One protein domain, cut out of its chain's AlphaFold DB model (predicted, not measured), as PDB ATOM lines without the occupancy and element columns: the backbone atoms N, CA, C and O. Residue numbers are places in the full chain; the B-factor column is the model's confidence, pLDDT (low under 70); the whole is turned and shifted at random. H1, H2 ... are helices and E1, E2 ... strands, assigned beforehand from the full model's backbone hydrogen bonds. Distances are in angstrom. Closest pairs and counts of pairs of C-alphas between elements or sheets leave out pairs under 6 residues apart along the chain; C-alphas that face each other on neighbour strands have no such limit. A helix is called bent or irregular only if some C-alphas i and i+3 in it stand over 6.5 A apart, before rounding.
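This is residues 5 to 80 of the 297 residues of the protein "LBP / BPI / CETP family protein" of Ancylostoma caninum (UniProt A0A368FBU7). A long rod: a hairpin of two strands, E1 and E2, lies alongside the long arm H1b of one bent helix, with E2 on the side toward the arm and E1 beyond it. After E2 the chain runs on to the other end of the rod, turns there through a loop and the short arm H1a, and folds back along the hairpin as H1b; residues 35 to 41 stick out at that end. The printed part has 76 residues, with two named strands and one named helix in the order E1, E2, H1; the sheet, order E1 - E2, is antiparallel. The class is mixed, helices and strands. The whole is extended, with a radius of gyration of the C-alphas of 18.0 A and spans of 58 by 20 by 15 A.

Strand E1 is residues 5 to 14, 28.8 A long from C-alpha 5 at (29.512, -82.939, 190.497). Strand E2 is residues 17 to 27, 29.3 A long, and bends by 50 degrees at residue 21. H1, residues 39 to 78, was assigned as one helix by its hydrogen bonds but is bent: C-alphas 49 and 52 are 6.8 A apart. Its arm H1a is residues 39 to 49, 15.4 A long, beginning with C-alpha 39 at (6.295, -66.335, 193.426). Its arm H1b is residues 52 to 78, 37.2 A long, and ends with C-alpha 78 at (52.630, -80.189, 201.107). H1b has a kink of 29 degrees near residue 72.

E1 and E2 form a hairpin, antiparallel with 169 degrees between their directions. N 7 and O 24 are 2.9 A apart and N 19 and O 11 are 2.9 A apart, both within hydrogen-bond range. The C-alphas of Ser 6 and Ala 25 face each other at 4.4 A. E2 and H1b have 16 pairs of C-alphas within 8 A, the closest those of Ala 25 and Glu 59 at 5.2 A; their centres are 7.9 A apart. E1 and H1b are near each other, with 9 pairs of C-alphas within 10 A. The lines of H1a and H1b are about perpendicular, at 74 degrees. E1 and H1a are apart. In H1a every O i to N i+4 pair is within hydrogen-bond range; in H1b 21 of 23 are.

The C-alphas of Pro 15 and Gly 37, the two farthest apart, are 59.0 A from each other. The printed part has no cut. The link from E1 to E2 is tight, with 2 residues, and the link from E2 to H1 is long, with 11. Residues 35 to 41, of which 39 to 41 belong to H1, stand free. The mean pLDDT of the printed part is 82.1; residue 12, residues 14 to 17 and residue 38 are under 70.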
ATOM      1  N   ILE A   5      28.438 -82.015 190.863       82.69
ATOM      2  CA  ILE A   5      29.512 -82.939 190.497       82.69
ATOM      3  C   ILE A   5      30.739 -82.096 190.219       82.69
ATOM      4  O   ILE A   5      30.656 -81.181 189.401       82.69
ATOM      5  N   SER A   6      31.852 -82.426 190.856       81.44
ATOM      6  CA  SER A   6      33.137 -81.841 190.522       81.44
ATOM      7  C   SER A   6      34.212 -82.905 190.340       81.44
ATOM      8  O   SER A   6      34.170 -83.961 190.968       81.44
ATOM      9  N   GLU A   7      35.147 -82.607 189.449       82.50
ATOM     10  CA  GLU A   7      36.366 -83.364 189.192       82.50
ATOM     11  C   GLU A   7      37.499 -82.358 188.990       82.50
ATOM     12  O   GLU A   7      37.334 -81.362 188.280       82.50
ATOM     13  N   ILE A   8      38.624 -82.591 189.658       78.06
ATOM     14  CA  ILE A   8      39.801 -81.729 189.592       78.06
ATOM     15  C   ILE A   8      40.990 -82.645 189.386       78.06
ATOM     16  O   ILE A   8      41.298 -83.464 190.249       78.06
ATOM     17  N   GLY A   9      41.645 -82.513 188.240       76.62
ATOM     18  CA  GLY A   9      42.917 -83.171 188.003       76.62
ATOM     19  C   GLY A   9      44.046 -82.221 188.330       76.62
ATOM     20  O   GLY A   9      44.074 -81.095 187.831       76.62
ATOM     21  N   MET A  10      45.022 -82.691 189.090       76.31
ATOM     22  CA  MET A  10      46.214 -81.923 189.427       76.31
ATOM     23  C   MET A  10      47.434 -82.533 188.744       76.31
ATOM     24  O   MET A  10      47.482 -83.740 188.502       76.31
ATOM     25  N   LYS A  11      48.409 -81.693 188.409       77.31
ATOM     26  CA  LYS A  11      49.672 -82.114 187.812       77.31
ATOM     27  C   LYS A  11      50.832 -81.509 188.592       77.31
ATOM     28  O   LYS A  11      50.817 -80.325 188.912       77.31
ATOM     29  N   ASN A  12      51.841 -82.333 188.847       69.81
ATOM     30  CA  ASN A  12      53.113 -81.885 189.395       69.81
ATOM     31  C   ASN A  12      53.881 -81.081 188.327       69.81
ATOM     32  O   ASN A  12      54.107 -81.585 187.221       69.81
ATOM     33  N   THR A  13      54.247 -79.833 188.631       71.88
ATOM     34  CA  THR A  13      55.102 -79.004 187.760       71.88
ATOM     35  C   THR A  13      56.517 -78.836 188.301       71.88
ATOM     36  O   THR A  13      57.433 -78.579 187.519       71.88
ATOM     37  N   SER A  14      56.721 -79.011 189.608       67.44
ATOM     38  CA  SER A  14      58.025 -78.989 190.280       67.44
ATOM     39  C   SER A  14      57.889 -79.655 191.660       67.44
ATOM     40  O   SER A  14      56.772 -79.674 192.164       67.44
ATOM     41  N   PRO A  15      58.968 -80.122 192.317       63.69
ATOM     42  CA  PRO A  15      58.894 -80.920 193.552       63.69
ATOM     43  C   PRO A  15      58.047 -80.330 194.697       63.69
ATOM     44  O   PRO A  15      57.586 -81.093 195.536       63.69
ATOM     45  N   ASP A  16      57.768 -79.021 194.684       64.88
ATOM     46  CA  ASP A  16      56.903 -78.340 195.659       64.88
ATOM     47  C   ASP A  16      55.752 -77.536 195.019       64.88
ATOM     48  O   ASP A  16      55.169 -76.662 195.662       64.88
ATOM     49  N   ARG A  17      55.441 -77.762 193.734       69.31
ATOM     50  CA  ARG A  17      54.370 -77.038 193.026       69.31
ATOM     51  C   ARG A  17      53.426 -77.958 192.298       69.31
ATOM     52  O   ARG A  17      53.825 -78.865 191.562       69.31
ATOM     53  N   VAL A  18      52.151 -77.644 192.454       74.31
ATOM     54  CA  VAL A  18      51.071 -78.418 191.884       74.31
ATOM     55  C   VAL A  18      50.122 -77.467 191.179       74.31
ATOM     56  O   VAL A  18      49.623 -76.511 191.757       74.31
ATOM     57  N   GLU A  19      49.824 -77.759 189.921       79.12
ATOM     58  CA  GLU A  19      48.893 -76.961 189.128       79.12
ATOM     59  C   GLU A  19      47.605 -77.736 188.855       79.12
ATOM     60  O   GLU A  19      47.594 -78.969 188.746       79.12
ATOM     61  N   VAL A  20      46.498 -77.005 188.707       78.56
ATOM     62  CA  VAL A  20      45.240 -77.586 188.233       78.56
ATOM     63  C   VAL A  20      45.383 -77.889 186.745       78.56
ATOM     64  O   VAL A  20      45.388 -76.990 185.913       78.56
ATOM     65  N   SER A  21      45.469 -79.169 186.393       81.75
ATOM     66  CA  SER A  21      45.492 -79.602 184.990       81.75
ATOM     67  C   SER A  21      44.124 -79.452 184.321       81.75
ATOM     68  O   SER A  21      44.038 -79.110 183.145       81.75
ATOM     69  N   HIS A  22      43.047 -79.716 185.068       84.50
ATOM     70  CA  HIS A  22      41.676 -79.498 184.632       84.50
ATOM     71  C   HIS A  22      40.740 -79.385 185.835       84.50
ATOM     72  O   HIS A  22      40.937 -80.041 186.856       84.50
ATOM     73  N   CYS A  23      39.690 -78.577 185.688       85.88
ATOM     74  CA  CYS A  23      38.588 -78.486 186.635       85.88
ATOM     75  C   CYS A  23      37.268 -78.615 185.879       85.88
ATOM     76  O   CYS A  23      37.002 -77.877 184.929       85.88
ATOM     77  N   VAL A  24      36.439 -79.562 186.302       87.88
ATOM     78  CA  VAL A  24      35.091 -79.764 185.781       87.88
ATOM     79  C   VAL A  24      34.129 -79.623 186.944       87.88
ATOM     80  O   VAL A  24      34.163 -80.416 187.876       87.88
ATOM     81  N   ALA A  25      33.238 -78.639 186.874       89.75
ATOM     82  CA  ALA A  25      32.124 -78.476 187.800       89.75
ATOM     83  C   ALA A  25      30.809 -78.535 187.022       89.75
ATOM     84  O   ALA A  25      30.678 -77.924 185.963       89.75
ATOM     85  N   ARG A  26      29.834 -79.297 187.522       89.06
ATOM     86  CA  ARG A  26      28.492 -79.404 186.937       89.06
ATOM     87  C   ARG A  26      27.420 -79.339 188.008       89.06
ATOM     88  O   ARG A  26      27.323 -80.228 188.858       89.06
ATOM     89  N   ILE A  27      26.555 -78.333 187.922       87.50
ATOM     90  CA  ILE A  27      25.435 -78.164 188.853       87.50
ATOM     91  C   ILE A  27      24.205 -78.864 188.290       87.50
ATOM     92  O   ILE A  27      23.575 -78.407 187.331       87.50
ATOM     93  N   ARG A  28      23.841 -79.984 188.919       84.81
ATOM     94  CA  ARG A  28      22.690 -80.806 188.530       84.81
ATOM     95  C   ARG A  28      21.362 -80.172 188.916       84.81
ATOM     96  O   ARG A  28      20.423 -80.225 188.128       84.81
ATOM     97  N   ASP A  29      21.282 -79.585 190.105       83.25
ATOM     98  CA  ASP A  29      20.021 -79.091 190.655       83.25
ATOM     99  C   ASP A  29      20.204 -77.687 191.238       83.25
ATOM    100  O   ASP A  29      21.025 -77.475 192.127       83.25
ATOM    101  N   LEU A  30      19.443 -76.727 190.707       83.00
ATOM    102  CA  LEU A  30      19.402 -75.344 191.169       83.00
ATOM    103  C   LEU A  30      17.940 -75.003 191.455       83.00
ATOM    104  O   LEU A  30      17.126 -74.905 190.534       83.00
ATOM    105  N   ARG A  31      17.602 -74.835 192.734       82.94
ATOM    106  CA  ARG A  31      16.231 -74.560 193.178       82.94
ATOM    107  C   ARG A  31      16.157 -73.184 193.811       82.94
ATOM    108  O   ARG A  31      16.872 -72.903 194.767       82.94
ATOM    109  N   LEU A  32      15.256 -72.357 193.299       83.44
ATOM    110  CA  LEU A  32      14.884 -71.100 193.929       83.44
ATOM    111  C   LEU A  32      13.666 -71.346 194.824       83.44
ATOM    112  O   LEU A  32      12.648 -71.851 194.354       83.44
ATOM    113  N   ILE A  33      13.772 -70.992 196.104       83.19
ATOM    114  CA  ILE A  33      12.657 -71.035 197.055       83.19
ATOM    115  C   ILE A  33      12.311 -69.590 197.400       83.19
ATOM    116  O   ILE A  33      13.138 -68.866 197.946       83.19
ATOM    117  N   LEU A  34      11.095 -69.172 197.055       80.94
ATOM    118  CA  LEU A  34      10.576 -67.836 197.339       80.94
ATOM    119  C   LEU A  34       9.473 -67.934 198.390       80.94
ATOM    120  O   LEU A  34       8.663 -68.859 198.356       80.94
ATOM    121  N   GLN A  35       9.419 -66.964 199.298       81.50
ATOM    122  CA  GLN A  35       8.318 -66.805 200.248       81.50
ATOM    123  C   GLN A  35       7.451 -65.615 199.805       81.50
ATOM    124  O   GLN A  35       7.969 -64.513 199.643       81.50
ATOM    125  N   GLY A  36       6.146 -65.834 199.581       74.81
ATOM    126  CA  GLY A  36       5.177 -64.787 199.209       74.81
ATOM    127  C   GLY A  36       4.307 -65.101 197.978       74.81
ATOM    128  O   GLY A  36       4.488 -66.118 197.314       74.81
ATOM    129  N   GLY A  37       3.339 -64.221 197.681       70.06
ATOM    130  CA  GLY A  37       2.284 -64.442 196.671       70.06
ATOM    131  C   GLY A  37       2.661 -64.174 195.206       70.06
ATOM    132  O   GLY A  37       2.001 -64.690 194.313       70.06
ATOM    133  N   VAL A  38       3.743 -63.433 194.932       65.31
ATOM    134  CA  VAL A  38       4.219 -63.110 193.561       65.31
ATOM    135  C   VAL A  38       5.239 -64.150 193.052       65.31
ATOM    136  O   VAL A  38       6.066 -63.889 192.186       65.31
ATOM    137  N   ALA A  39       5.231 -65.354 193.627       72.50
ATOM    138  CA  ALA A  39       6.295 -66.335 193.426       72.50
ATOM    139  C   ALA A  39       6.287 -66.996 192.034       72.50
ATOM    140  O   ALA A  39       7.347 -67.394 191.559       72.50
ATOM    141  N   ALA A  40       5.134 -67.123 191.367       76.50
ATOM    142  CA  ALA A  40       5.013 -67.921 190.143       76.50
ATOM    143  C   ALA A  40       5.732 -67.299 188.931       76.50
ATOM    144  O   ALA A  40       6.554 -67.971 188.306       76.50
ATOM    145  N   ASP A  41       5.490 -66.016 188.648       79.31
ATOM    146  CA  ASP A  41       6.109 -65.319 187.509       79.31
ATOM    147  C   ASP A  41       7.627 -65.197 187.684       79.31
ATOM    148  O   ASP A  41       8.400 -65.432 186.752       79.31
ATOM    149  N   VAL A  42       8.069 -64.921 188.914       82.50
ATOM    150  CA  VAL A  42       9.493 -64.853 189.268       82.50
ATOM    151  C   VAL A  42      10.158 -66.226 189.131       82.50
ATOM    152  O   VAL A  42      11.263 -66.322 188.595       82.50
ATOM    153  N   LEU A  43       9.490 -67.307 189.554       83.00
ATOM    154  CA  LEU A  43       9.993 -68.674 189.382       83.00
ATOM    155  C   LEU A  43      10.087 -69.073 187.907       83.00
ATOM    156  O   LEU A  43      11.044 -69.747 187.519       83.00
ATOM    157  N   GLN A  44       9.115 -68.680 187.083       82.56
ATOM    158  CA  GLN A  44       9.125 -68.986 185.657       82.56
ATOM    159  C   GLN A  44      10.237 -68.224 184.930       82.56
ATOM    160  O   GLN A  44      11.001 -68.847 184.193       82.56
ATOM    161  N   TRP A  45      10.403 -66.931 185.219       84.88
ATOM    162  CA  TRP A  45      11.516 -66.122 184.715       84.88
ATOM    163  C   TRP A  45      12.883 -66.672 185.147       84.88
ATOM    164  O   TRP A  45      13.809 -66.789 184.340       84.88
ATOM    165  N   PHE A  46      13.005 -67.094 186.409       85.88
ATOM    166  CA  PHE A  46      14.220 -67.727 186.914       85.88
ATOM    167  C   PHE A  46      14.565 -69.001 186.133       85.88
ATOM    168  O   PHE A  46      15.711 -69.177 185.709       85.88
ATOM    169  N   LYS A  47      13.579 -69.878 185.905       83.06
ATOM    170  CA  LYS A  47      13.761 -71.127 185.152       83.06
ATOM    171  C   LYS A  47      14.139 -70.881 183.691       83.06
ATOM    172  O   LYS A  47      15.015 -71.577 183.184       83.06
ATOM    173  N   SER A  48      13.503 -69.916 183.023       83.69
ATOM    174  CA  SER A  48      13.703 -69.679 181.588       83.69
ATOM    175  C   SER A  48      14.978 -68.911 181.264       83.69
ATOM    176  O   SER A  48      15.594 -69.161 180.232       83.69
ATOM    177  N   SER A  49      15.360 -67.957 182.113       84.44
ATOM    178  CA  SER A  49      16.325 -66.921 181.727       84.44
ATOM    179  C   SER A  49      17.546 -66.870 182.637       84.44
ATOM    180  O   SER A  49      18.657 -66.659 182.155       84.44
ATOM    181  N   LEU A  50      17.373 -67.099 183.942       85.56
ATOM    182  CA  LEU A  50      18.456 -66.927 184.916       85.56
ATOM    183  C   LEU A  50      19.205 -68.221 185.234       85.56
ATOM    184  O   LEU A  50      20.409 -68.189 185.474       85.56
ATOM    185  N   THR A  51      18.516 -69.363 185.215       87.19
ATOM    186  CA  THR A  51      19.068 -70.650 185.672       87.19
ATOM    187  C   THR A  51      20.333 -71.037 184.912       87.19
ATOM    188  O   THR A  51      21.316 -71.429 185.532       87.19
ATOM    189  N   SER A  52      20.345 -70.897 183.582       86.12
ATOM    190  CA  SER A  52      21.528 -71.224 182.773       86.12
ATOM    191  C   SER A  52      22.705 -70.294 183.061       86.12
ATOM    192  O   SER A  52      23.848 -70.743 183.070       86.12
ATOM    193  N   VAL A  53      22.430 -69.007 183.281       89.38
ATOM    194  CA  VAL A  53      23.459 -67.993 183.538       89.38
ATOM    195  C   VAL A  53      24.065 -68.202 184.922       89.38
ATOM    196  O   VAL A  53      25.284 -68.248 185.051       89.38
ATOM    197  N   ILE A  54      23.222 -68.403 185.939       89.12
ATOM    198  CA  ILE A  54      23.657 -68.684 187.311       89.12
ATOM    199  C   ILE A  54      24.427 -69.997 187.368       89.12
ATOM    200  O   ILE A  54      25.486 -70.038 187.981       89.12
ATOM    201  N   ARG A  55      23.934 -71.053 186.709       90.12
ATOM    202  CA  ARG A  55      24.634 -72.339 186.639       90.12
ATOM    203  C   ARG A  55      26.046 -72.156 186.092       90.12
ATOM    204  O   ARG A  55      26.994 -72.508 186.780       90.12
ATOM    205  N   ARG A  56      26.172 -71.556 184.904       89.56
ATOM    206  CA  ARG A  56      27.478 -71.334 184.273       89.56
ATOM    207  C   ARG A  56      28.389 -70.499 185.169       89.56
ATOM    208  O   ARG A  56      29.543 -70.853 185.361       89.56
ATOM    209  N   LYS A  57      27.856 -69.428 185.766       91.69
ATOM    210  CA  LYS A  57      28.646 -68.548 186.626       91.69
ATOM    211  C   LYS A  57      29.123 -69.256 187.895       91.69
ATOM    212  O   LYS A  57      30.263 -69.074 188.283       91.69
ATOM    213  N   LEU A  58      28.287 -70.080 188.522       90.31
ATOM    214  CA  LEU A  58      28.683 -70.866 189.690       90.31
ATOM    215  C   LEU A  58      29.717 -71.950 189.343       90.31
ATOM    216  O   LEU A  58      30.598 -72.210 190.151       90.31
ATOM    217  N   GLU A  59      29.617 -72.577 188.169       91.81
ATOM    218  CA  GLU A  59      30.614 -73.548 187.689       91.81
ATOM    219  C   GLU A  59      31.976 -72.872 187.442       91.81
ATOM    220  O   GLU A  59      32.999 -73.384 187.894       91.81
ATOM    221  N   GLU A  60      31.982 -71.691 186.810       91.75
ATOM    222  CA  GLU A  60      33.178 -70.854 186.625       91.75
ATOM    223  C   GLU A  60      33.785 -70.419 187.972       91.75
ATOM    224  O   GLU A  60      34.980 -70.602 188.197       91.75
ATOM    225  N   GLU A  61      32.968 -69.881 188.884       91.56
ATOM    226  CA  GLU A  61      33.423 -69.435 190.209       91.56
ATOM    227  C   GLU A  61      33.940 -70.598 191.062       91.56
ATOM    228  O   GLU A  61      34.912 -70.433 191.790       91.56
ATOM    229  N   TYR A  62      33.344 -71.793 190.961       89.88
ATOM    230  CA  TYR A  62      33.856 -72.970 191.660       89.88
ATOM    231  C   TYR A  62      35.284 -73.287 191.217       89.88
ATOM    232  O   TYR A  62      36.171 -73.406 192.060       89.88
ATOM    233  N   CYS A  63      35.525 -73.383 189.907       89.94
ATOM    234  CA  CYS A  63      36.865 -73.667 189.404       89.94
ATOM    235  C   CYS A  63      37.858 -72.554 189.749       89.94
ATOM    236  O   CYS A  63      38.971 -72.854 190.171       89.94
ATOM    237  N   PHE A  64      37.429 -71.290 189.688       90.94
ATOM    238  CA  PHE A  64      38.240 -70.156 190.125       90.94
ATOM    239  C   PHE A  64      38.629 -70.250 191.608       90.94
ATOM    240  O   PHE A  64      39.789 -70.058 191.959       90.94
ATOM    241  N   VAL A  65      37.688 -70.585 192.496       88.94
ATOM    242  CA  VAL A  65      37.973 -70.757 193.929       88.94
ATOM    243  C   VAL A  65      38.923 -71.929 194.169       88.94
ATOM    244  O   VAL A  65      39.843 -71.805 194.979       88.94
ATOM    245  N   MET A  66      38.741 -73.049 193.463       86.00
ATOM    246  CA  MET A  66      39.629 -74.203 193.611       86.00
ATOM    247  C   MET A  66      41.063 -73.870 193.181       86.00
ATOM    248  O   MET A  66      42.006 -74.204 193.892       86.00
ATOM    249  N   GLU A  67      41.230 -73.148 192.076       86.44
ATOM    250  CA  GLU A  67      42.541 -72.737 191.572       86.44
ATOM    251  C   GLU A  67      43.196 -71.640 192.430       86.44
ATOM    252  O   GLU A  67      44.385 -71.713 192.717       86.44
ATOM    253  N   GLN A  68      42.442 -70.633 192.878       88.75
ATOM    254  CA  GLN A  68      43.015 -69.454 193.546       88.75
ATOM    255  C   GLN A  68      43.110 -69.568 195.070       88.75
ATOM    256  O   GLN A  68      43.876 -68.832 195.686       88.75
ATOM    257  N   HIS A  69      42.322 -70.442 195.701       85.94
ATOM    258  CA  HIS A  69      42.271 -70.542 197.167       85.94
ATOM    259  C   HIS A  69      42.623 -71.937 197.667       85.94
ATOM    260  O   HIS A  69      43.422 -72.075 198.592       85.94
ATOM    261  N   TRP A  70      42.031 -72.975 197.074       82.75
ATOM    262  CA  TRP A  70      42.251 -74.340 197.548       82.75
ATOM    263  C   TRP A  70      43.638 -74.858 197.162       82.75
ATOM    264  O   TRP A  70      44.341 -75.381 198.020       82.75
ATOM    265  N   MET A  71      44.070 -74.644 195.918       81.75
ATOM    266  CA  MET A  71      45.390 -75.073 195.456       81.75
ATOM    267  C   MET A  71      46.551 -74.480 196.263       81.75
ATOM    268  O   MET A  71      47.338 -75.266 196.790       81.75
ATOM    269  N   PRO A  72      46.632 -73.152 196.480       85.25
ATOM    270  CA  PRO A  72      47.664 -72.584 197.345       85.25
ATOM    271  C   PRO A  72      47.626 -73.140 198.770       85.25
ATOM    272  O   PRO A  72      48.666 -73.291 199.406       85.25
ATOM    273  N   TRP A  73      46.437 -73.467 199.289       84.69
ATOM    274  CA  TRP A  73      46.325 -74.113 200.594       84.69
ATOM    275  C   TRP A  73      46.904 -75.534 200.583       84.69
ATOM    276  O   TRP A  73      47.619 -75.885 201.520       84.69
ATOM    277  N   VAL A  74      46.646 -76.328 199.537       79.88
ATOM    278  CA  VAL A  74      47.228 -77.671 199.371       79.88
ATOM    279  C   VAL A  74      48.747 -77.591 199.260       79.88
ATOM    280  O   VAL A  74      49.437 -78.297 199.991       79.88
ATOM    281  N   GLU A  75      49.281 -76.697 198.427       80.06
ATOM    282  CA  GLU A  75      50.728 -76.456 198.324       80.06
ATOM    283  C   GLU A  75      51.329 -76.040 199.676       80.06
ATOM    284  O   GLU A  75      52.378 -76.538 200.087       80.06
ATOM    285  N   ALA A  76      50.626 -75.195 200.437       82.94
ATOM    286  CA  ALA A  76      51.039 -74.801 201.782       82.94
ATOM    287  C   ALA A  76      51.005 -75.958 202.799       82.94
ATOM    288  O   ALA A  76      51.703 -75.892 203.808       82.94
ATOM    289  N   GLN A  77      50.197 -77.002 202.584       80.25
ATOM    290  CA  GLN A  77      50.243 -78.215 203.409       80.25
ATOM    291  C   GLN A  77      51.359 -79.161 202.958       80.25
ATOM    292  O   GLN A  77      52.060 -79.704 203.805       80.25
ATOM    293  N   ILE A  78      51.559 -79.338 201.648       76.69
ATOM    294  CA  ILE A  78      52.630 -80.189 201.107       76.69
ATOM    295  C   ILE A  78      54.002 -79.641 201.516       76.69
ATOM    296  O   ILE A  78      54.831 -80.390 202.011       76.69
ATOM    297  N   SER A  79      54.204 -78.325 201.434       76.44
ATOM    298  CA  SER A  79      55.454 -77.666 201.851       76.44
ATOM    299  C   SER A  79      55.753 -77.741 203.354       76.44
ATOM    300  O   SER A  79      56.868 -77.435 203.770       76.44
ATOM    301  N   GLN A  80      54.787 -78.144 204.190       78.50
ATOM    302  CA  GLN A  80      55.052 -78.431 205.605       78.50
ATOM    303  C   GLN A  80      55.684 -79.807 205.816       78.50
ATOM    304  O   GLN A  80      56.219 -80.054 206.900       78.50
TER     305      GLN A  80